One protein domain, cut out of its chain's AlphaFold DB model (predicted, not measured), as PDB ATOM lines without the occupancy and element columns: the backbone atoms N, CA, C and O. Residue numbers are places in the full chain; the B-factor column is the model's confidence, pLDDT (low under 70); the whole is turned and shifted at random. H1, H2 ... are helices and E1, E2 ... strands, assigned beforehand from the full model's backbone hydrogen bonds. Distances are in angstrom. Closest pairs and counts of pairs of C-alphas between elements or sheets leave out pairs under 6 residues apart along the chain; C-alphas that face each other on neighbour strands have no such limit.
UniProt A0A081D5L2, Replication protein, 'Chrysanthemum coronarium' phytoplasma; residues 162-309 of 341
ATOM      1  N   CYS A 162     242.270 288.146 126.728       95.19
ATOM      2  CA  CYS A 162     242.840 289.223 125.927       95.19
ATOM      3  C   CYS A 162     244.278 289.529 126.350       95.19
ATOM      4  O   CYS A 162     244.575 289.731 127.529       95.19
ATOM      5  N   VAL A 163     245.160 289.602 125.354       96.88
ATOM      6  CA  VAL A 163     246.573 289.951 125.499       96.88
ATOM      7  C   VAL A 163     246.825 291.266 124.777       96.88
ATOM      8  O   VAL A 163     246.541 291.397 123.589       96.88
ATOM      9  N   PHE A 164     247.396 292.237 125.478       96.19
ATOM     10  CA  PHE A 164     247.811 293.508 124.897       96.19
ATOM     11  C   PHE A 164     249.325 293.492 124.682       96.19
ATOM     12  O   PHE A 164     250.074 293.263 125.623       96.19
ATOM     13  N   ILE A 165     249.801 293.715 123.457       96.50
ATOM     14  CA  ILE A 165     251.225 293.699 123.105       96.50
ATOM     15  C   ILE A 165     251.648 295.084 122.618       96.50
ATOM     16  O   ILE A 165     251.175 295.563 121.585       96.50
ATOM     17  N   THR A 166     252.599 295.703 123.315       95.31
ATOM     18  CA  THR A 166     253.135 297.027 122.975       95.31
ATOM     19  C   THR A 166     254.617 296.983 122.654       95.31
ATOM     20  O   THR A 166     255.348 296.096 123.089       95.31
ATOM     21  N   GLY A 167     255.089 297.950 121.871       91.69
ATOM     22  CA  GLY A 167     256.501 298.054 121.516       91.69
ATOM     23  C   GLY A 167     256.735 298.814 120.222       91.69
ATOM     24  O   GLY A 167     255.827 298.984 119.408       91.69
ATOM     25  N   MET A 168     257.977 299.236 119.996       86.38
ATOM     26  CA  MET A 168     258.352 300.033 118.823       86.38
ATOM     27  C   MET A 168     257.988 299.349 117.495       86.38
ATOM     28  O   MET A 168     257.801 298.129 117.413       86.38
ATOM     29  N   SER A 169     257.878 300.134 116.421       83.38
ATOM     30  CA  SER A 169     257.722 299.568 115.078       83.38
ATOM     31  C   SER A 169     258.863 298.591 114.777       83.38
ATOM     32  O   SER A 169     260.013 298.833 115.142       83.38
ATOM     33  N   GLY A 170     258.529 297.453 114.170       80.81
ATOM     34  CA  GLY A 170     259.500 296.404 113.868       80.81
ATOM     35  C   GLY A 170     259.998 295.588 115.065       80.81
ATOM     36  O   GLY A 170     260.851 294.742 114.857       80.81
ATOM     37  N   SER A 171     259.482 295.755 116.291       84.94
ATOM     38  CA  SER A 171     259.984 295.020 117.471       84.94
ATOM     39  C   SER A 171     259.615 293.527 117.542       84.94
ATOM     40  O   SER A 171     260.111 292.825 118.418       84.94
ATOM     41  N   GLY A 172     258.759 293.032 116.637       87.31
ATOM     42  CA  GLY A 172     258.308 291.632 116.612       87.31
ATOM     43  C   GLY A 172     256.936 291.365 117.252       87.31
ATOM     44  O   GLY A 172     256.621 290.216 117.539       87.31
ATOM     45  N   LYS A 173     256.087 292.382 117.460       92.62
ATOM     46  CA  LYS A 173     254.753 292.215 118.083       92.62
ATOM     47  C   LYS A 173     253.833 291.251 117.324       92.62
ATOM     48  O   LYS A 173     253.366 290.273 117.896       92.62
ATOM     49  N   SER A 174     253.611 291.503 116.032       91.38
ATOM     50  CA  SER A 174     252.755 290.682 115.159       91.38
ATOM     51  C   SER A 174     253.271 289.248 115.064       91.38
ATOM     52  O   SER A 174     252.516 288.280 115.050       91.38
ATOM     53  N   THR A 175     254.593 289.121 115.047       91.44
ATOM     54  CA  THR A 175     255.315 287.859 115.102       91.44
ATOM     55  C   THR A 175     255.024 287.089 116.391       91.44
ATOM     56  O   THR A 175     254.655 285.917 116.335       91.44
ATOM     57  N   LEU A 176     255.140 287.748 117.548       94.19
ATOM     58  CA  LEU A 176     254.841 287.141 118.840       94.19
ATOM     59  C   LEU A 176     253.366 286.746 118.949       94.19
ATOM     60  O   LEU A 176     253.073 285.647 119.402       94.19
ATOM     61  N   ALA A 177     252.450 287.594 118.477       95.56
ATOM     62  CA  ALA A 177     251.020 287.301 118.463       95.56
ATOM     63  C   ALA A 177     250.711 286.006 117.689       95.56
ATOM     64  O   ALA A 177     250.044 285.109 118.204       95.56
ATOM     65  N   LYS A 178     251.268 285.865 116.479       94.88
ATOM     66  CA  LYS A 178     251.112 284.652 115.658       94.88
ATOM     67  C   LYS A 178     251.739 283.423 116.316       94.88
ATOM     68  O   LYS A 178     251.161 282.342 116.240       94.88
ATOM     69  N   LYS A 179     252.895 283.582 116.972       94.38
ATOM     70  CA  LYS A 179     253.554 282.507 117.728       94.38
ATOM     71  C   LYS A 179     252.678 282.030 118.891       94.38
ATOM     72  O   LYS A 179     252.418 280.841 118.976       94.38
ATOM     73  N   ILE A 180     252.134 282.947 119.698       95.88
ATOM     74  CA  ILE A 180     251.222 282.620 120.811       95.88
ATOM     75  C   ILE A 180     249.997 281.839 120.317       95.88
ATOM     76  O   ILE A 180     249.629 280.834 120.922       95.88
ATOM     77  N   ALA A 181     249.373 282.280 119.219       96.25
ATOM     78  CA  ALA A 181     248.228 281.580 118.643       96.25
ATOM     79  C   ALA A 181     248.606 280.160 118.185       96.25
ATOM     80  O   ALA A 181     247.946 279.189 118.553       96.25
ATOM     81  N   LYS A 182     249.718 280.029 117.453       95.62
ATOM     82  CA  LYS A 182     250.218 278.741 116.962       95.62
ATOM     83  C   LYS A 182     250.581 277.781 118.095       95.62
ATOM     84  O   LYS A 182     250.210 276.614 118.028       95.62
ATOM     85  N   ASP A 183     251.267 278.258 119.130       95.50
ATOM     86  CA  ASP A 183     251.699 277.443 120.273       95.50
ATOM     87  C   ASP A 183     250.498 276.933 121.095       95.50
ATOM     88  O   ASP A 183     250.574 275.877 121.719       95.50
ATOM     89  N   LYS A 184     249.357 277.637 121.043       95.12
ATOM     90  CA  LYS A 184     248.066 277.182 121.589       95.12
ATOM     91  C   LYS A 184     247.285 276.243 120.659       95.12
ATOM     92  O   LYS A 184     246.232 275.754 121.057       95.12
ATOM     93  N   GLY A 185     247.769 275.997 119.441       96.06
ATOM     94  CA  GLY A 185     247.058 275.220 118.424       96.06
ATOM     95  C   GLY A 185     245.847 275.948 117.831       96.06
ATOM     96  O   GLY A 185     244.921 275.298 117.357       96.06
ATOM     97  N   TYR A 186     245.823 277.282 117.886       96.44
ATOM     98  CA  TYR A 186     244.707 278.101 117.412       96.44
ATOM     99  C   TYR A 186     244.922 278.574 115.976       96.44
ATOM    100  O   TYR A 186     246.021 279.004 115.614       96.44
ATOM    101  N   ASN A 187     243.851 278.583 115.177       95.88
ATOM    102  CA  ASN A 187     243.845 279.325 113.923       95.88
ATOM    103  C   ASN A 187     243.657 280.805 114.242       95.88
ATOM    104  O   ASN A 187     242.853 281.173 115.102       95.88
ATOM    105  N   ALA A 188     244.444 281.650 113.581       95.25
ATOM    106  CA  ALA A 188     244.465 283.077 113.844       95.25
ATOM    107  C   ALA A 188     243.873 283.855 112.671       95.25
ATOM    108  O   ALA A 188     244.446 283.873 111.581       95.25
ATOM    109  N   TYR A 189     242.784 284.566 112.935       94.81
ATOM    110  CA  TYR A 189     242.338 285.670 112.101       94.81
ATOM    111  C   TYR A 189     243.211 286.892 112.391       94.81
ATOM    112  O   TYR A 189     243.394 287.258 113.551       94.81
ATOM    113  N   VAL A 190     243.759 287.531 111.359       92.88
ATOM    114  CA  VAL A 190     244.585 288.737 111.507       92.88
ATOM    115  C   VAL A 190     243.854 289.901 110.861       92.88
ATOM    116  O   VAL A 190     243.657 289.905 109.648       92.88
ATOM    117  N   SER A 191     243.459 290.890 111.661       86.44
ATOM    118  CA  SER A 191     242.760 292.059 111.138       86.44
ATOM    119  C   SER A 191     243.683 292.906 110.266       86.44
ATOM    120  O   SER A 191     244.836 293.153 110.624       86.44
ATOM    121  N   SER A 192     243.150 293.433 109.168       67.06
ATOM    122  CA  SER A 192     243.809 294.499 108.412       67.06
ATOM    123  C   SER A 192     243.521 295.864 109.055       67.06
ATOM    124  O   SER A 192     242.456 296.063 109.638       67.06
ATOM    125  N   GLY A 193     244.457 296.815 108.953       58.28
ATOM    126  CA  GLY A 193     244.353 298.172 109.521       58.28
ATOM    127  C   GLY A 193     243.345 299.090 108.809       58.28
ATOM    128  O   GLY A 193     243.677 300.223 108.464       58.28
ATOM    129  N   SER A 194     242.142 298.586 108.537       61.34
ATOM    130  CA  SER A 194     241.027 299.309 107.926       61.34
ATOM    131  C   SER A 194     239.939 299.628 108.961       61.34
ATOM    132  O   SER A 194     240.029 299.222 110.117       61.34
ATOM    133  N   ASN A 195     238.899 300.361 108.551       62.69
ATOM    134  CA  ASN A 195     237.759 300.682 109.418       62.69
ATOM    135  C   ASN A 195     236.899 299.453 109.773       62.69
ATOM    136  O   ASN A 195     236.058 299.547 110.663       62.69
ATOM    137  N   ASP A 196     237.103 298.314 109.103       71.12
ATOM    138  CA  ASP A 196     236.317 297.098 109.300       71.12
ATOM    139  C   ASP A 196     237.213 295.933 109.730       71.12
ATOM    140  O   ASP A 196     237.646 295.086 108.950       71.12
ATOM    141  N   ILE A 197     237.499 295.915 111.028       79.75
ATOM    142  CA  ILE A 197     238.493 295.040 111.659       79.75
ATOM    143  C   ILE A 197     238.113 293.549 111.620       79.75
ATOM    144  O   ILE A 197     238.997 292.711 111.754       79.75
ATOM    145  N   LEU A 198     236.827 293.210 111.460       83.69
ATOM    146  CA  LEU A 198     236.292 291.846 111.620       83.69
ATOM    147  C   LEU A 198     235.489 291.335 110.412       83.69
ATOM    148  O   LEU A 198     234.739 290.366 110.548       83.69
ATOM    149  N   ASP A 199     235.576 291.984 109.249       79.50
ATOM    150  CA  ASP A 199     234.718 291.631 108.106       79.50
ATOM    151  C   ASP A 199     234.925 290.177 107.647       79.50
ATOM    152  O   ASP A 199     233.952 289.423 107.513       79.50
ATOM    153  N   ASP A 200     236.186 289.757 107.557       85.81
ATOM    154  CA  ASP A 200     236.589 288.413 107.126       85.81
ATOM    155  C   ASP A 200     236.723 287.404 108.283       85.81
ATOM    156  O   ASP A 200     237.195 286.292 108.073       85.81
ATOM    157  N   TYR A 201     236.313 287.763 109.508       90.25
ATOM    158  CA  TYR A 201     236.314 286.821 110.631       90.25
ATOM    159  C   TYR A 201     235.255 285.731 110.420       90.25
ATOM    160  O   TYR A 201     234.060 286.035 110.270       90.25
ATOM    161  N   CYS A 202     235.696 284.475 110.470       91.44
ATOM    162  CA  CYS A 202     234.942 283.276 110.104       91.44
ATOM    163  C   CYS A 202     234.924 282.225 111.237       91.44
ATOM    164  O   CYS A 202     234.683 281.035 111.009       91.44
ATOM    165  N   GLY A 203     235.143 282.661 112.482       91.94
ATOM    166  CA  GLY A 203     235.026 281.824 113.682       91.94
ATOM    167  C   GLY A 203     236.351 281.288 114.226       91.94
ATOM    168  O   GLY A 203     236.337 280.424 115.102       91.94
ATOM    169  N   GLU A 204     237.483 281.791 113.741       94.88
ATOM    170  CA  GLU A 204     238.825 281.415 114.186       94.88
ATOM    171  C   GLU A 204     238.976 281.505 115.715       94.88
ATOM    172  O   GLU A 204     238.351 282.338 116.388       94.88
ATOM    173  N   GLU A 205     239.826 280.637 116.266       95.44
ATOM    174  CA  GLU A 205     240.062 280.527 117.710       95.44
ATOM    175  C   GLU A 205     240.776 281.755 118.290       95.44
ATOM    176  O   GLU A 205     240.559 282.135 119.443       95.44
ATOM    177  N   CYS A 206     241.625 282.393 117.484       96.44
ATOM    178  CA  CYS A 206     242.377 283.576 117.864       96.44
ATOM    179  C   CYS A 206     242.074 284.742 116.920       96.44
ATOM    180  O   CYS A 206     242.147 284.602 115.702       96.44
ATOM    181  N   ILE A 207     241.819 285.921 117.483       95.25
ATOM    182  CA  ILE A 207     241.755 287.183 116.742       95.25
ATOM    183  C   ILE A 207     243.005 287.990 117.076       95.25
ATOM    184  O   ILE A 207     243.251 288.315 118.233       95.25
ATOM    185  N   ILE A 208     243.794 288.334 116.065       95.25
ATOM    186  CA  ILE A 208     244.949 289.218 116.189       95.25
ATOM    187  C   ILE A 208     244.572 290.568 115.589       95.25
ATOM    188  O   ILE A 208     244.454 290.710 114.372       95.25
ATOM    189  N   LEU A 209     244.402 291.554 116.462       92.62
ATOM    190  CA  LEU A 209     244.200 292.948 116.105       92.62
ATOM    191  C   LEU A 209     245.552 293.609 115.875       92.62
ATOM    192  O   LEU A 209     246.140 294.188 116.790       92.62
ATOM    193  N   ASP A 210     246.076 293.414 114.667       91.00
ATOM    194  CA  ASP A 210     247.445 293.782 114.328       91.00
ATOM    195  C   ASP A 210     247.591 295.271 113.988       91.00
ATOM    196  O   ASP A 210     246.814 295.815 113.207       91.00
ATOM    197  N   ASP A 211     248.607 295.914 114.570       87.00
ATOM    198  CA  ASP A 211     248.870 297.357 114.480       87.00
ATOM    199  C   ASP A 211     247.606 298.198 114.723       87.00
ATOM    200  O   ASP A 211     247.294 299.125 113.973       87.00
ATOM    201  N   LEU A 212     246.851 297.862 115.776       87.25
ATOM    202  CA  LEU A 212     245.605 298.537 116.106       87.25
ATOM    203  C   LEU A 212     245.879 300.001 116.469       87.25
ATOM    204  O   LEU A 212     246.657 300.322 117.380       87.25
ATOM    205  N   ARG A 213     245.194 300.897 115.759       80.56
ATOM    206  CA  ARG A 213     245.258 302.345 115.972       80.56
ATOM    207  C   ARG A 213     243.959 302.834 116.587       80.56
ATOM    208  O   ARG A 213     242.890 302.287 116.330       80.56
ATOM    209  N   SER A 214     244.062 303.906 117.363       73.19
ATOM    210  CA  SER A 214     242.950 304.489 118.118       73.19
ATOM    211  C   SER A 214     241.756 304.917 117.255       73.19
ATOM    212  O   SER A 214     240.629 304.927 117.730       73.19
ATOM    213  N   TYR A 215     241.972 305.233 115.977       75.38
ATOM    214  CA  TYR A 215     240.901 305.627 115.059       75.38
ATOM    215  C   TYR A 215     240.213 304.448 114.347       75.38
ATOM    216  O   TYR A 215     239.205 304.663 113.680       75.38
ATOM    217  N   CYS A 216     240.745 303.223 114.440       72.88
ATOM    218  CA  CYS A 216     240.200 302.071 113.711       72.88
ATOM    219  C   CYS A 216     238.915 301.513 114.345       72.88
ATOM    220  O   CYS A 216     238.122 300.883 113.652       72.88
ATOM    221  N   LEU A 217     238.697 301.725 115.647       73.31
ATOM    222  CA  LEU A 217     237.519 301.233 116.359       73.31
ATOM    223  C   LEU A 217     237.094 302.222 117.448       73.31
ATOM    224  O   LEU A 217     237.928 302.731 118.192       73.31
ATOM    225  N   GLY A 218     235.786 302.437 117.597       74.50
ATOM    226  CA  GLY A 218     235.258 303.132 118.768       74.50
ATOM    227  C   GLY A 218     235.461 302.287 120.026       74.50
ATOM    228  O   GLY A 218     235.246 301.075 120.013       74.50
ATOM    229  N   LEU A 219     235.834 302.901 121.147       73.19
ATOM    230  CA  LEU A 219     236.157 302.115 122.337       73.19
ATOM    231  C   LEU A 219     234.951 301.410 122.977       73.19
ATOM    232  O   LEU A 219     235.118 300.327 123.524       73.19
ATOM    233  N   SER A 220     233.721 301.915 122.843       76.88
ATOM    234  CA  SER A 220     232.546 301.132 123.274       76.88
ATOM    235  C   SER A 220     232.468 299.784 122.546       76.88
ATOM    236  O   SER A 220     232.118 298.772 123.155       76.88
ATOM    237  N   ASP A 221     232.848 299.752 121.267       79.69
ATOM    238  CA  ASP A 221     232.910 298.516 120.491       79.69
ATOM    239  C   ASP A 221     234.103 297.659 120.931       79.69
ATOM    240  O   ASP A 221     233.942 296.449 121.074       79.69
ATOM    241  N   LEU A 222     235.251 298.278 121.252       83.88
ATOM    242  CA  LEU A 222     236.433 297.576 121.776       83.88
ATOM    243  C   LEU A 222     236.094 296.885 123.094       83.88
ATOM    244  O   LEU A 222     236.311 295.691 123.247       83.88
ATOM    245  N   ILE A 223     235.512 297.620 124.040       84.88
ATOM    246  CA  ILE A 223     235.144 297.091 125.348       84.88
ATOM    247  C   ILE A 223     234.137 295.954 125.192       84.88
ATOM    248  O   ILE A 223     234.355 294.905 125.783       84.88
ATOM    249  N   LYS A 224     233.081 296.109 124.380       84.31
ATOM    250  CA  LYS A 224     232.100 295.032 124.128       84.31
ATOM    251  C   LYS A 224     232.732 293.797 123.495       84.31
ATOM    252  O   LYS A 224     232.299 292.679 123.759       84.31
ATOM    253  N   MET A 225     233.716 294.002 122.630       86.19
ATOM    254  CA  MET A 225     234.450 292.933 121.973       86.19
ATOM    255  C   MET A 225     235.347 292.176 122.962       86.19
ATOM    256  O   MET A 225     235.401 290.953 122.902       86.19
ATOM    257  N   LEU A 226     235.989 292.893 123.889       88.31
ATOM    258  CA  LEU A 226     236.869 292.343 124.925       88.31
ATOM    259  C   LEU A 226     236.123 291.831 126.175       88.31
ATOM    260  O   LEU A 226     236.753 291.377 127.128       88.31
ATOM    261  N   ASP A 227     234.796 291.951 126.227       83.75
ATOM    262  CA  ASP A 227     234.002 291.634 127.413       83.75
ATOM    263  C   ASP A 227     233.418 290.216 127.371       83.75
ATOM    264  O   ASP A 227     232.661 289.864 126.464       83.75
ATOM    265  N   ASN A 228     233.706 289.420 128.406       81.50
ATOM    266  CA  ASN A 228     233.134 288.075 128.559       81.50
ATOM    267  C   ASN A 228     231.687 288.087 129.078       81.50
ATOM    268  O   ASN A 228     230.924 287.157 128.811       81.50
ATOM    269  N   ASN A 229     231.300 289.145 129.798       68.62
ATOM    270  CA  ASN A 229     229.995 289.244 130.457       68.62
ATOM    271  C   ASN A 229     228.862 289.595 129.491       68.62
ATOM    272  O   ASN A 229     227.693 289.350 129.789       68.62
ATOM    273  N   THR A 230     229.195 290.143 128.322       61.12
ATOM    274  CA  THR A 230     228.208 290.544 127.328       61.12
ATOM    275  C   THR A 230     228.373 289.712 126.057       61.12
ATOM    276  O   THR A 230     229.262 289.958 125.245       61.12
ATOM    277  N   ALA A 231     227.448 288.782 125.799       57.62
ATOM    278  CA  ALA A 231     227.350 288.042 124.529       57.62
ATOM    279  C   ALA A 231     226.841 288.921 123.359       57.62
ATOM    280  O   ALA A 231     226.083 288.489 122.490       57.62
ATOM    281  N   SER A 232     227.233 290.198 123.339       56.34
ATOM    282  CA  SER A 232     226.820 291.167 122.330       56.34
ATOM    283  C   SER A 232     227.559 290.953 121.021       56.34
ATOM    284  O   SER A 232     228.767 290.718 120.983       56.34
ATOM    285  N   SER A 233     226.817 291.033 119.922       58.59
ATOM    286  CA  SER A 233     227.390 291.001 118.583       58.59
ATOM    287  C   SER A 233     228.218 292.265 118.334       58.59
ATOM    288  O   SER A 233     227.732 293.360 118.620       58.59
ATOM    289  N   VAL A 234     229.423 292.120 117.789       59.34
ATOM    290  CA  VAL A 234     230.313 293.243 117.457       59.34
ATOM    291  C   VAL A 234     229.951 293.769 116.071       59.34
ATOM    292  O   VAL A 234     229.587 292.989 115.187       59.34
ATOM    293  N   LYS A 235     229.987 295.091 115.890       56.97
ATOM    294  CA  LYS A 235     229.634 295.740 114.623       56.97
ATOM    295  C   LYS A 235     230.590 295.297 113.501       56.97
ATOM    296  O   LYS A 235     231.795 295.236 113.710       56.97
ATOM    297  N   SER A 236     230.040 294.995 112.327       57.53
ATOM    298  CA  SER A 236     230.764 294.733 111.069       57.53
ATOM    299  C   SER A 236     229.912 295.237 109.900       57.53
ATOM    300  O   SER A 236     228.691 295.382 110.053       57.53
ATOM    301  N   ARG A 237     230.546 295.529 108.756       42.88
ATOM    302  CA  ARG A 237     229.967 296.230 107.599       42.88
ATOM    303  C   ARG A 237     228.651 295.633 107.093       42.88
ATOM    304  O   ARG A 237     227.747 296.376 106.720       42.88
ATOM    305  N   TYR A 238     228.527 294.305 107.101       43.88
ATOM    306  CA  TYR A 238     227.380 293.603 106.505       43.88
ATOM    307  C   TYR A 238     226.425 293.001 107.538       43.88
ATOM    308  O   TYR A 238     225.218 292.920 107.307       43.88
ATOM    309  N   LYS A 239     226.954 292.553 108.680       56.50
ATOM    310  CA  LYS A 239     226.176 291.928 109.752       56.50
ATOM    311  C   LYS A 239     227.005 291.890 111.024       56.50
ATOM    312  O   LYS A 239     228.158 291.478 110.984       56.50
ATOM    313  N   ASN A 240     226.400 292.223 112.163       66.12
ATOM    314  CA  ASN A 240     227.096 292.091 113.439       66.12
ATOM    315  C   ASN A 240     227.583 290.643 113.652       66.12
ATOM    316  O   ASN A 240     226.799 289.692 113.520       66.12
ATOM    317  N   LYS A 241     228.858 290.487 114.012       74.81
ATOM    318  CA  LYS A 241     229.526 289.193 114.192       74.81
ATOM    319  C   LYS A 241     229.394 288.728 115.639       74.81
ATOM    320  O   LYS A 241     229.458 289.521 116.580       74.81
ATOM    321  N   VAL A 242     229.174 287.432 115.826       82.25
ATOM    322  CA  VAL A 242     229.259 286.798 117.146       82.25
ATOM    323  C   VAL A 242     230.668 286.254 117.275       82.25
ATOM    324  O   VAL A 242     231.098 285.493 116.416       82.25
ATOM    325  N   LEU A 243     231.379 286.679 118.315       85.62
ATOM    326  CA  LEU A 243     232.734 286.208 118.561       85.62
ATOM    327  C   LEU A 243     232.705 284.890 119.319       85.62
ATOM    328  O   LEU A 243     232.094 284.809 120.389       85.62
ATOM    329  N   GLU A 244     233.360 283.892 118.732       86.88
ATOM    330  CA  GLU A 244     233.550 282.547 119.280       86.88
ATOM    331  C   GLU A 244     235.027 282.270 119.626       86.88
ATOM    332  O   GLU A 244     235.384 281.172 120.042       86.88
ATOM    333  N   CYS A 245     235.907 283.255 119.445       91.12
ATOM    334  CA  CYS A 245     237.328 283.119 119.733       91.12
ATOM    335  C   CYS A 245     237.590 282.900 121.231       91.12
ATOM    336  O   CYS A 245     236.913 283.477 122.083       91.12
ATOM    337  N   GLN A 246     238.633 282.137 121.543       94.12
ATOM    338  CA  GLN A 246     239.142 281.940 122.900       94.12
ATOM    339  C   GLN A 246     240.256 282.935 123.253       94.12
ATOM    340  O   GLN A 246     240.589 283.099 124.426       94.12
ATOM    341  N   LEU A 247     240.850 283.594 122.253       95.94
ATOM    342  CA  LEU A 247     241.949 284.533 122.452       95.94
ATOM    343  C   LEU A 247     241.815 285.756 121.545       95.94
ATOM    344  O   LEU A 247     241.639 285.628 120.336       95.94
ATOM    345  N   ILE A 248     241.970 286.942 122.126       95.56
ATOM    346  CA  ILE A 248     242.192 288.186 121.392       95.56
ATOM    347  C   ILE A 248     243.597 288.691 121.719       95.56
ATOM    348  O   ILE A 248     243.984 288.782 122.881       95.56
ATOM    349  N   ILE A 249     244.374 289.033 120.696       96.31
ATOM    350  CA  ILE A 249     245.689 289.652 120.848       96.31
ATOM    351  C   ILE A 249     245.659 291.007 120.162       96.31
ATOM    352  O   ILE A 249     245.513 291.082 118.948       96.31
ATOM    353  N   ILE A 250     245.831 292.078 120.925       94.38
ATOM    354  CA  ILE A 250     245.977 293.429 120.389       94.38
ATOM    355  C   ILE A 250     247.460 293.732 120.265       94.38
ATOM    356  O   ILE A 250     248.194 293.584 121.238       94.38
ATOM    357  N   THR A 251     247.912 294.182 119.097       93.75
ATOM    358  CA  THR A 251     249.269 294.708 118.936       93.75
ATOM    359  C   THR A 251     249.207 296.192 118.602       93.75
ATOM    360  O   THR A 251     248.408 296.626 117.779       93.75
ATOM    361  N   THR A 252     250.040 297.003 119.248       91.69
ATOM    362  CA  THR A 252     250.119 298.439 118.947       91.69
ATOM    363  C   THR A 252     251.501 298.999 119.275       91.69
ATOM    364  O   THR A 252     252.293 298.389 119.997       91.69
ATOM    365  N   ILE A 253     251.839 300.151 118.700       90.75
ATOM    366  CA  ILE A 253     253.077 300.869 119.032       90.75
ATOM    367  C   ILE A 253     252.960 301.706 120.307       90.75
ATOM    368  O   ILE A 253     253.979 302.045 120.904       90.75
ATOM    369  N   LYS A 254     251.732 302.038 120.711       89.88
ATOM    370  CA  LYS A 254     251.441 302.906 121.853       89.88
ATOM    371  C   LYS A 254     251.445 302.114 123.155       89.88
ATOM    372  O   LYS A 254     251.238 300.901 123.143       89.88
ATOM    373  N   SER A 255     251.703 302.771 124.284       90.38
ATOM    374  CA  SER A 255     251.395 302.146 125.572       90.38
ATOM    375  C   SER A 255     249.877 301.960 125.697       90.38
ATOM    376  O   SER A 255     249.114 302.563 124.944       90.38
ATOM    377  N   ILE A 256     249.417 301.106 126.614       90.62
ATOM    378  CA  ILE A 256     247.973 300.934 126.835       90.62
ATOM    379  C   ILE A 256     247.317 302.234 127.325       90.62
ATOM    380  O   ILE A 256     246.167 302.486 126.986       90.62
ATOM    381  N   ASP A 257     248.063 303.056 128.069       89.69
ATOM    382  CA  ASP A 257     247.652 304.381 128.532       89.69
ATOM    383  C   ASP A 257     247.521 305.360 127.361       89.69
ATOM    384  O   ASP A 257     246.424 305.846 127.108       89.69
ATOM    385  N   ASP A 258     248.567 305.522 126.544       89.62
ATOM    386  CA  ASP A 258     248.503 306.402 125.364       89.62
ATOM    387  C   ASP A 258     247.424 305.937 124.368       89.62
ATOM    388  O   ASP A 258     246.703 306.740 123.777       89.62
ATOM    389  N   PHE A 259     247.303 304.619 124.170       88.88
ATOM    390  CA  PHE A 259     246.284 304.033 123.302       88.88
ATOM    391  C   PHE A 259     244.874 304.347 123.802       88.88
ATOM    392  O   PHE A 259     244.005 304.657 122.992       88.88
ATOM    393  N   PHE A 260     244.651 304.268 125.116       87.12
ATOM    394  CA  PHE A 260     243.383 304.630 125.733       87.12
ATOM    395  C   PHE A 260     243.097 306.122 125.542       87.12
ATOM    396  O   PHE A 260     242.049 306.460 124.995       87.12
ATOM    397  N   ASP A 261     244.046 306.990 125.896       85.38
ATOM    398  CA  ASP A 261     243.905 308.449 125.833       85.38
ATOM    399  C   ASP A 261     243.592 308.947 124.415       85.38
ATOM    400  O   ASP A 261     242.744 309.819 124.215       85.38
ATOM    401  N   ASP A 262     244.207 308.344 123.398       82.25
ATOM    402  CA  ASP A 262     243.934 308.697 122.009       82.25
ATOM    403  C   ASP A 262     242.520 308.350 121.542       82.25
ATOM    404  O   ASP A 262     242.028 308.978 120.601       82.25
ATOM    405  N   ILE A 263     241.871 307.356 122.156       75.75
ATOM    406  CA  ILE A 263     240.474 307.018 121.858       75.75
ATOM    407  C   ILE A 263     239.507 307.880 122.691       75.75
ATOM    408  O   ILE A 263     238.337 308.018 122.329       75.75
ATOM    409  N   PHE A 264     239.985 308.486 123.783       70.44
ATOM    410  CA  PHE A 264     239.165 309.049 124.857       70.44
ATOM    411  C   PHE A 264     239.192 310.557 125.041       70.44
ATOM    412  O   PHE A 264     238.707 311.030 126.067       70.44
ATOM    413  N   LYS A 265     239.664 311.324 124.055       63.75
ATOM    414  CA  LYS A 265     239.850 312.782 124.183       63.75
ATOM    415  C   LYS A 265     238.653 313.577 124.754       63.75
ATOM    416  O   LYS A 265     238.893 314.669 125.248       63.75
ATOM    417  N   ASP A 266     237.430 313.026 124.769       57.44
ATOM    418  CA  ASP A 266     236.202 313.705 125.212       57.44
ATOM    419  C   ASP A 266     235.272 312.920 126.193       57.44
ATOM    420  O   ASP A 266     234.076 313.218 126.230       57.44
ATOM    421  N   LYS A 267     235.713 311.900 126.969       57.66
ATOM    422  CA  LYS A 267     234.789 311.161 127.891       57.66
ATOM    423  C   LYS A 267     235.371 310.735 129.256       57.66
ATOM    424  O   LYS A 267     236.486 310.235 129.324       57.66
ATOM    425  N   ASP A 268     234.533 310.802 130.302       66.06
ATOM    426  CA  ASP A 268     234.769 310.402 131.714       66.06
ATOM    427  C   ASP A 268     234.887 308.874 131.962       66.06
ATOM    428  O   ASP A 268     234.369 308.337 132.946       66.06
ATOM    429  N   GLU A 269     235.518 308.107 131.071       73.00
ATOM    430  CA  GLU A 269     235.631 306.652 131.249       73.00
ATOM    431  C   GLU A 269     236.990 306.248 131.836       73.00
ATOM    432  O   GLU A 269     238.032 306.812 131.520       73.00
ATOM    433  N   SER A 270     236.996 305.241 132.714       85.75
ATOM    434  CA  SER A 270     238.222 304.801 133.386       85.75
ATOM    435  C   SER A 270     239.003 303.779 132.558       85.75
ATOM    436  O   SER A 270     238.470 302.723 132.202       85.75
ATOM    437  N   ILE A 271     240.307 304.016 132.386       87.62
ATOM    438  CA  ILE A 271     241.260 303.083 131.760       87.62
ATOM    439  C   ILE A 271     241.272 301.683 132.386       87.62
ATOM    440  O   ILE A 271     241.553 300.689 131.710       87.62
ATOM    441  N   ILE A 272     240.890 301.577 133.662       89.81
ATOM    442  CA  ILE A 272     240.762 300.303 134.380       89.81
ATOM    443  C   ILE A 272     239.825 299.343 133.634       89.81
ATOM    444  O   ILE A 272     240.047 298.133 133.646       89.81
ATOM    445  N   GLN A 273     238.806 299.855 132.934       86.38
ATOM    446  CA  GLN A 273     237.893 299.026 132.149       86.38
ATOM    447  C   GLN A 273     238.575 298.276 131.000       86.38
ATOM    448  O   GLN A 273     238.169 297.149 130.697       86.38
ATOM    449  N   LEU A 274     239.566 298.899 130.359       89.50
ATOM    450  CA  LEU A 274     240.356 298.288 129.294       89.50
ATOM    451  C   LEU A 274     241.416 297.360 129.893       89.50
ATOM    452  O   LEU A 274     241.521 296.206 129.474       89.50
ATOM    453  N   LYS A 275     242.151 297.841 130.906       92.31
ATOM    454  CA  LYS A 275     243.250 297.095 131.532       92.31
ATOM    455  C   LYS A 275     242.787 295.765 132.133       92.31
ATOM    456  O   LYS A 275     243.341 294.735 131.787       92.31
ATOM    457  N   ARG A 276     241.686 295.744 132.894       90.62
ATOM    458  CA  ARG A 276     241.163 294.493 133.483       90.62
ATOM    459  C   ARG A 276     240.726 293.437 132.461       90.62
ATOM    460  O   ARG A 276     240.643 292.259 132.782       90.62
ATOM    461  N   ARG A 277     240.371 293.856 131.241       91.44
ATOM    462  CA  ARG A 277     239.981 292.936 130.159       91.44
ATOM    463  C   ARG A 277     241.208 292.391 129.449       91.44
ATOM    464  O   ARG A 277     241.235 291.217 129.105       91.44
ATOM    465  N   CYS A 278     242.235 293.220 129.295       93.94
ATOM    466  CA  CYS A 278     243.553 292.816 128.829       93.94
ATOM    467  C   CYS A 278     244.350 292.167 129.969       93.94
ATOM    468  O   CYS A 278     245.324 292.742 130.435       93.94
ATOM    469  N   LYS A 279     243.952 290.974 130.430       91.19
ATOM    470  CA  LYS A 279     244.572 290.329 131.605       91.19
ATOM    471  C   LYS A 279     246.093 290.215 131.530       91.19
ATOM    472  O   LYS A 279     246.742 290.192 132.568       91.19
ATOM    473  N   PHE A 280     246.651 290.152 130.323       95.94
ATOM    474  CA  PHE A 280     248.091 290.143 130.106       95.94
ATOM    475  C   PHE A 280     248.537 291.348 129.285       95.94
ATOM    476  O   PHE A 280     247.975 291.639 128.224       95.94
ATOM    477  N   HIS A 281     249.613 291.989 129.734       97.06
ATOM    478  CA  HIS A 281     250.315 293.031 128.993       97.06
ATOM    479  C   HIS A 281     251.741 292.573 128.697       97.06
ATOM    480  O   HIS A 281     252.509 292.243 129.597       97.06
ATOM    481  N   ILE A 282     252.096 292.545 127.415       97.25
ATOM    482  CA  ILE A 282     253.436 292.218 126.945       97.25
ATOM    483  C   ILE A 282     254.070 293.477 126.368       97.25
ATOM    484  O   ILE A 282     253.577 294.043 125.392       97.25
ATOM    485  N   LYS A 283     255.201 293.895 126.929       96.31
ATOM    486  CA  LYS A 283     255.999 295.000 126.393       96.31
ATOM    487  C   LYS A 283     257.216 294.440 125.670       96.31
ATOM    488  O   LYS A 283     257.927 293.600 126.208       96.31
ATOM    489  N   ILE A 284     257.479 294.929 124.466       94.19
ATOM    490  CA  ILE A 284     258.634 294.540 123.660       94.19
ATOM    491  C   ILE A 284     259.502 295.766 123.394       94.19
ATOM    492  O   ILE A 284     259.065 296.718 122.740       94.19
ATOM    493  N   ASP A 285     260.749 295.722 123.856       88.75
ATOM    494  CA  ASP A 285     261.788 296.676 123.476       88.75
ATOM    495  C   ASP A 285     262.853 296.011 122.581       88.75
ATOM    496  O   ASP A 285     262.704 294.872 122.130       88.75
ATOM    497  N   SER A 286     263.917 296.744 122.247       83.62
ATOM    498  CA  SER A 286     264.976 296.246 121.361       83.62
ATOM    499  C   SER A 286     265.823 295.119 121.961       83.62
ATOM    500  O   SER A 286     266.530 294.441 121.221       83.62
ATOM    501  N   LYS A 287     265.774 294.915 123.280       86.94
ATOM    502  CA  LYS A 287     266.605 293.958 124.019       86.94
ATOM    503  C   LYS A 287     265.790 292.862 124.698       86.94
ATOM    504  O   LYS A 287     266.289 291.747 124.809       86.94
ATOM    505  N   TYR A 288     264.573 293.154 125.148       92.56
ATOM    506  CA  TYR A 288     263.793 292.294 126.028       92.56
ATOM    507  C   TYR A 288     262.293 292.303 125.715       92.56
ATOM    508  O   TYR A 288     261.741 293.255 125.160       92.56
ATOM    509  N   ILE A 289     261.646 291.217 126.127       95.56
ATOM    510  CA  ILE A 289     260.199 291.042 126.189       95.56
ATOM    511  C   ILE A 289     259.829 290.898 127.664       95.56
ATOM    512  O   ILE A 289     260.392 290.048 128.356       95.56
ATOM    513  N   TYR A 290     258.894 291.721 128.123       96.69
ATOM    514  CA  TYR A 290     258.391 291.752 129.493       96.69
ATOM    515  C   TYR A 290     256.952 291.261 129.488       96.69
ATOM    516  O   TYR A 290     256.170 291.676 128.631       96.69
ATOM    517  N   TYR A 291     256.619 290.391 130.431       97.25
ATOM    518  CA  TYR A 291     255.303 289.795 130.595       97.25
ATOM    519  C   TYR A 291     254.735 290.233 131.934       97.25
ATOM    520  O   TYR A 291     255.337 289.978 132.981       97.25
ATOM    521  N   SER A 292     253.566 290.854 131.881       97.38
ATOM    522  CA  SER A 292     252.838 291.296 133.056       97.38
ATOM    523  C   SER A 292     251.418 290.754 133.061       97.38
ATOM    524  O   SER A 292     250.807 290.601 132.000       97.38
ATOM    525  N   ASP A 293     250.888 290.505 134.252       95.94
ATOM    526  CA  ASP A 293     249.483 290.189 134.478       95.94
ATOM    527  C   ASP A 293     248.774 291.327 135.217       95.94
ATOM    528  O   ASP A 293     249.397 292.171 135.864       95.94
ATOM    529  N   TRP A 294     247.462 291.407 135.030       95.56
ATOM    530  CA  TRP A 294     246.611 292.380 135.692       95.56
ATOM    531  C   TRP A 294     246.238 291.910 137.100       95.56
ATOM    532  O   TRP A 294     245.700 290.817 137.270       95.56
ATOM    533  N   ASP A 295     246.449 292.777 138.087       94.56
ATOM    534  CA  ASP A 295     246.014 292.584 139.467       94.56
ATOM    535  C   ASP A 295     244.712 293.351 139.726       94.56
ATOM    536  O   ASP A 295     244.674 294.586 139.682       94.56
ATOM    537  N   ASP A 296     243.629 292.622 140.002       90.62
ATOM    538  CA  ASP A 296     242.310 293.204 140.260       90.62
ATOM    539  C   ASP A 296     242.211 293.964 141.594       90.62
ATOM    540  O   ASP A 296     241.350 294.841 141.729       90.62
ATOM    541  N   VAL A 297     243.078 293.667 142.568       91.62
ATOM    542  CA  VAL A 297     243.092 294.322 143.885       91.62
ATOM    543  C   VAL A 297     243.819 295.656 143.785       91.62
ATOM    544  O   VAL A 297     243.250 296.705 144.099       91.62
ATOM    545  N   ASP A 298     245.050 295.619 143.278       92.88
ATOM    546  CA  ASP A 298     245.916 296.796 143.170       92.88
ATOM    547  C   ASP A 298     245.609 297.658 141.936       92.88
ATOM    548  O   ASP A 298     246.083 298.793 141.831       92.88
ATOM    549  N   LYS A 299     244.812 297.134 140.997       92.81
ATOM    550  CA  LYS A 299     244.436 297.778 139.729       92.81
ATOM    551  C   LYS A 299     245.652 298.211 138.909       92.81
ATOM    552  O   LYS A 299     245.681 299.308 138.340       92.81
ATOM    553  N   LYS A 300     246.659 297.343 138.839       94.06
ATOM    554  CA  LYS A 300     247.906 297.583 138.105       94.06
ATOM    555  C   LYS A 300     248.402 296.303 137.445       94.06
ATOM    556  O   LYS A 300     247.982 295.208 137.800       94.06
ATOM    557  N   TYR A 301     249.315 296.460 136.493       95.38
ATOM    558  CA  TYR A 301     250.048 295.329 135.941       95.38
ATOM    559  C   TYR A 301     251.284 295.034 136.788       95.38
ATOM    560  O   TYR A 301     252.051 295.954 137.080       95.38
ATOM    561  N   ASN A 302     251.501 293.766 137.127       94.69
ATOM    562  CA  ASN A 302     252.702 293.304 137.814       94.69
ATOM    563  C   ASN A 302     253.613 292.585 136.813       94.69
ATOM    564  O   ASN A 302     253.171 291.712 136.078       94.69
ATOM    565  N   GLU A 303     254.890 292.965 136.730       94.94
ATOM    566  CA  GLU A 303     255.860 292.240 135.898       94.94
ATOM    567  C   GLU A 303     256.180 290.882 136.530       94.94
ATOM    568  O   GLU A 303     256.698 290.815 137.643       94.94
ATOM    569  N   LEU A 304     255.875 289.804 135.805       92.25
ATOM    570  CA  LEU A 304     256.084 288.428 136.255       92.25
ATOM    571  C   LEU A 304     257.359 287.817 135.680       92.25
ATOM    572  O   LEU A 304     258.034 287.023 136.333       92.25
ATOM    573  N   TYR A 305     257.655 288.132 134.420       94.44
ATOM    574  CA  TYR A 305     258.716 287.467 133.680       94.44
ATOM    575  C   TYR A 305     259.317 288.375 132.610       94.44
ATOM    576  O   TYR A 305     258.627 289.169 131.971       94.44
ATOM    577  N   LYS A 306     260.618 288.207 132.372       95.00
ATOM    578  CA  LYS A 306     261.381 288.938 131.364       95.00
ATOM    579  C   LYS A 306     262.329 287.992 130.643       95.00
ATOM    580  O   LYS A 306     263.014 287.196 131.279       95.00
ATOM    581  N   GLN A 307     262.431 288.138 129.326       93.75
ATOM    582  CA  GLN A 307     263.382 287.380 128.509       93.75
ATOM    583  C   GLN A 307     264.018 288.227 127.403       93.75
ATOM    584  O   GLN A 307     263.442 289.247 127.022       93.75
ATOM    585  N   PRO A 308     265.189 287.838 126.865       91.75
ATOM    586  CA  PRO A 308     265.785 288.502 125.708       91.75
ATOM    587  C   PRO A 308     264.859 288.494 124.482       91.75
ATOM    588  O   PRO A 308     264.182 287.504 124.209       91.75
ATOM    589  N   ASN A 309     264.849 289.582 123.713       87.69
ATOM    590  CA  ASN A 309     264.081 289.670 122.473       87.69
ATOM    591  C   ASN A 309     264.822 288.963 121.322       87.69
ATOM    592  O   ASN A 309     265.641 289.565 120.627       87.69
TER     593      ASN A 309
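What this domain is: This is residues 162 to 309 of the 341 residues of the protein "Replication protein" of 'Chrysanthemum coronarium' phytoplasma (UniProt A0A081D5L2). Picture a twisted sheet of seven strands that curls round one helix, H1, while three shorter helices, H2, H3 and H4, form a loose group on the side away from H1. E2, E3, E4, E1 and E5 run parallel; E6 and E7 then fold back and forth as an antiparallel wing at one end of the long axis, with the unnamed loop of residues 226 to 246 towards the other end. The printed part has 148 residues, with four named helices and seven named strands in the chain order E1 H1 E2 E3 H2 E4 H3 H4 E5 E6 E7; the sheet's order is E2 E3 E4 E1 E5 E6 E7, mixed. The class is mixed, helices and strands, with under half of the residues in named elements. The whole is compact, with a radius of gyration of the C-alphas of 14.7 A and spans of 43 by 38 by 27 A.

Where its parts are: Find C-alpha 162 at (242.840, 289.223, 125.927); from there E1 runs 16.9 A through residues 162 to 167. H1, residues 173 to 183, begins at C-alpha 173, (254.753, 292.215, 118.083), and is 15.2 A long. Next come E2, residues 188 to 190, E3, residues 206 to 209, and H2, residues 219 to 225, 9.3 A long. E4, residues 247 to 252, covers 16.5 A. H3, residues 256 to 263, is 10.9 A long, and H4 holds residues 272 to 275. E5, residues 280 to 284, covers 13.1 A, E6, residues 288 to 295, 22.3 A, and E7, residues 300 to 308, 23.6 A, ending at C-alpha 308, (265.785, 288.502, 125.708).

How they stand to each other: Start at E1, an inner strand parallel to E4 at 20 degrees, where N 165 and O 250 are 2.7 A apart, within hydrogen-bond range. E1 is also parallel to E5, with N 166 and O 282 at 2.8 A. Beyond E4, look at E3, parallel to it, with N 249 and O 207 at 2.8 A, and then at the edge strand E2, parallel to E3, with N 189 and O 206 at 2.8 A. In the other direction E5, E6 and E7 form a meander, each strand the antiparallel neighbour of the one before. The hairpin of E5 and E6 has N 281 and O 292 at 2.9 A; the hairpin of E6 and E7 has N 291 and O 305 at 2.8 A. E7 bends by 55 degrees at residue 304. H1 is on one face of the sheet in two layers, a helix layer and a sheet layer; its closest C-alphas to E4 are those of Lys 173 and Thr 251, 6.1 A apart. E3, H2 and E4 form a strand-helix-strand unit, two parallel neighbour strands with a helix between them along the chain. Two such units are split, with other strands between the pair: E1, H1, E2, and E4, H3 H4, E5. The crossovers of these three units are right-handed. H3, with residues 256 to 259, and H4, with residues 272 to 275, only graze the sheet; H2 is not on it. H2 and H3 are close but not clearly touching, with the C-alphas of Leu 219 and Ile 263 at 6.6 A, at a steep tilt of 60 degrees, opposite ways. H2 and H4 are also close but not clearly touching, with the C-alphas of Ile 223 and Leu 274 at 6.6 A. In H1 and H2 every O i to N i+4 pair is within hydrogen-bond range; in H3 it is 3 of 4, and H4 is too short for such a pair.

The domain as a whole: Look for the two farthest C-alphas at Tyr 238 and Pro 308, 43.2 A apart. The printed part has no cut. Its long links are E2 to E3, with 15 residues, and H2 to E4, with 21. The mean pLDDT of the printed part is 85.4; it is under 70 in residues 192 to 195, 229 to 240 and 265 to 268.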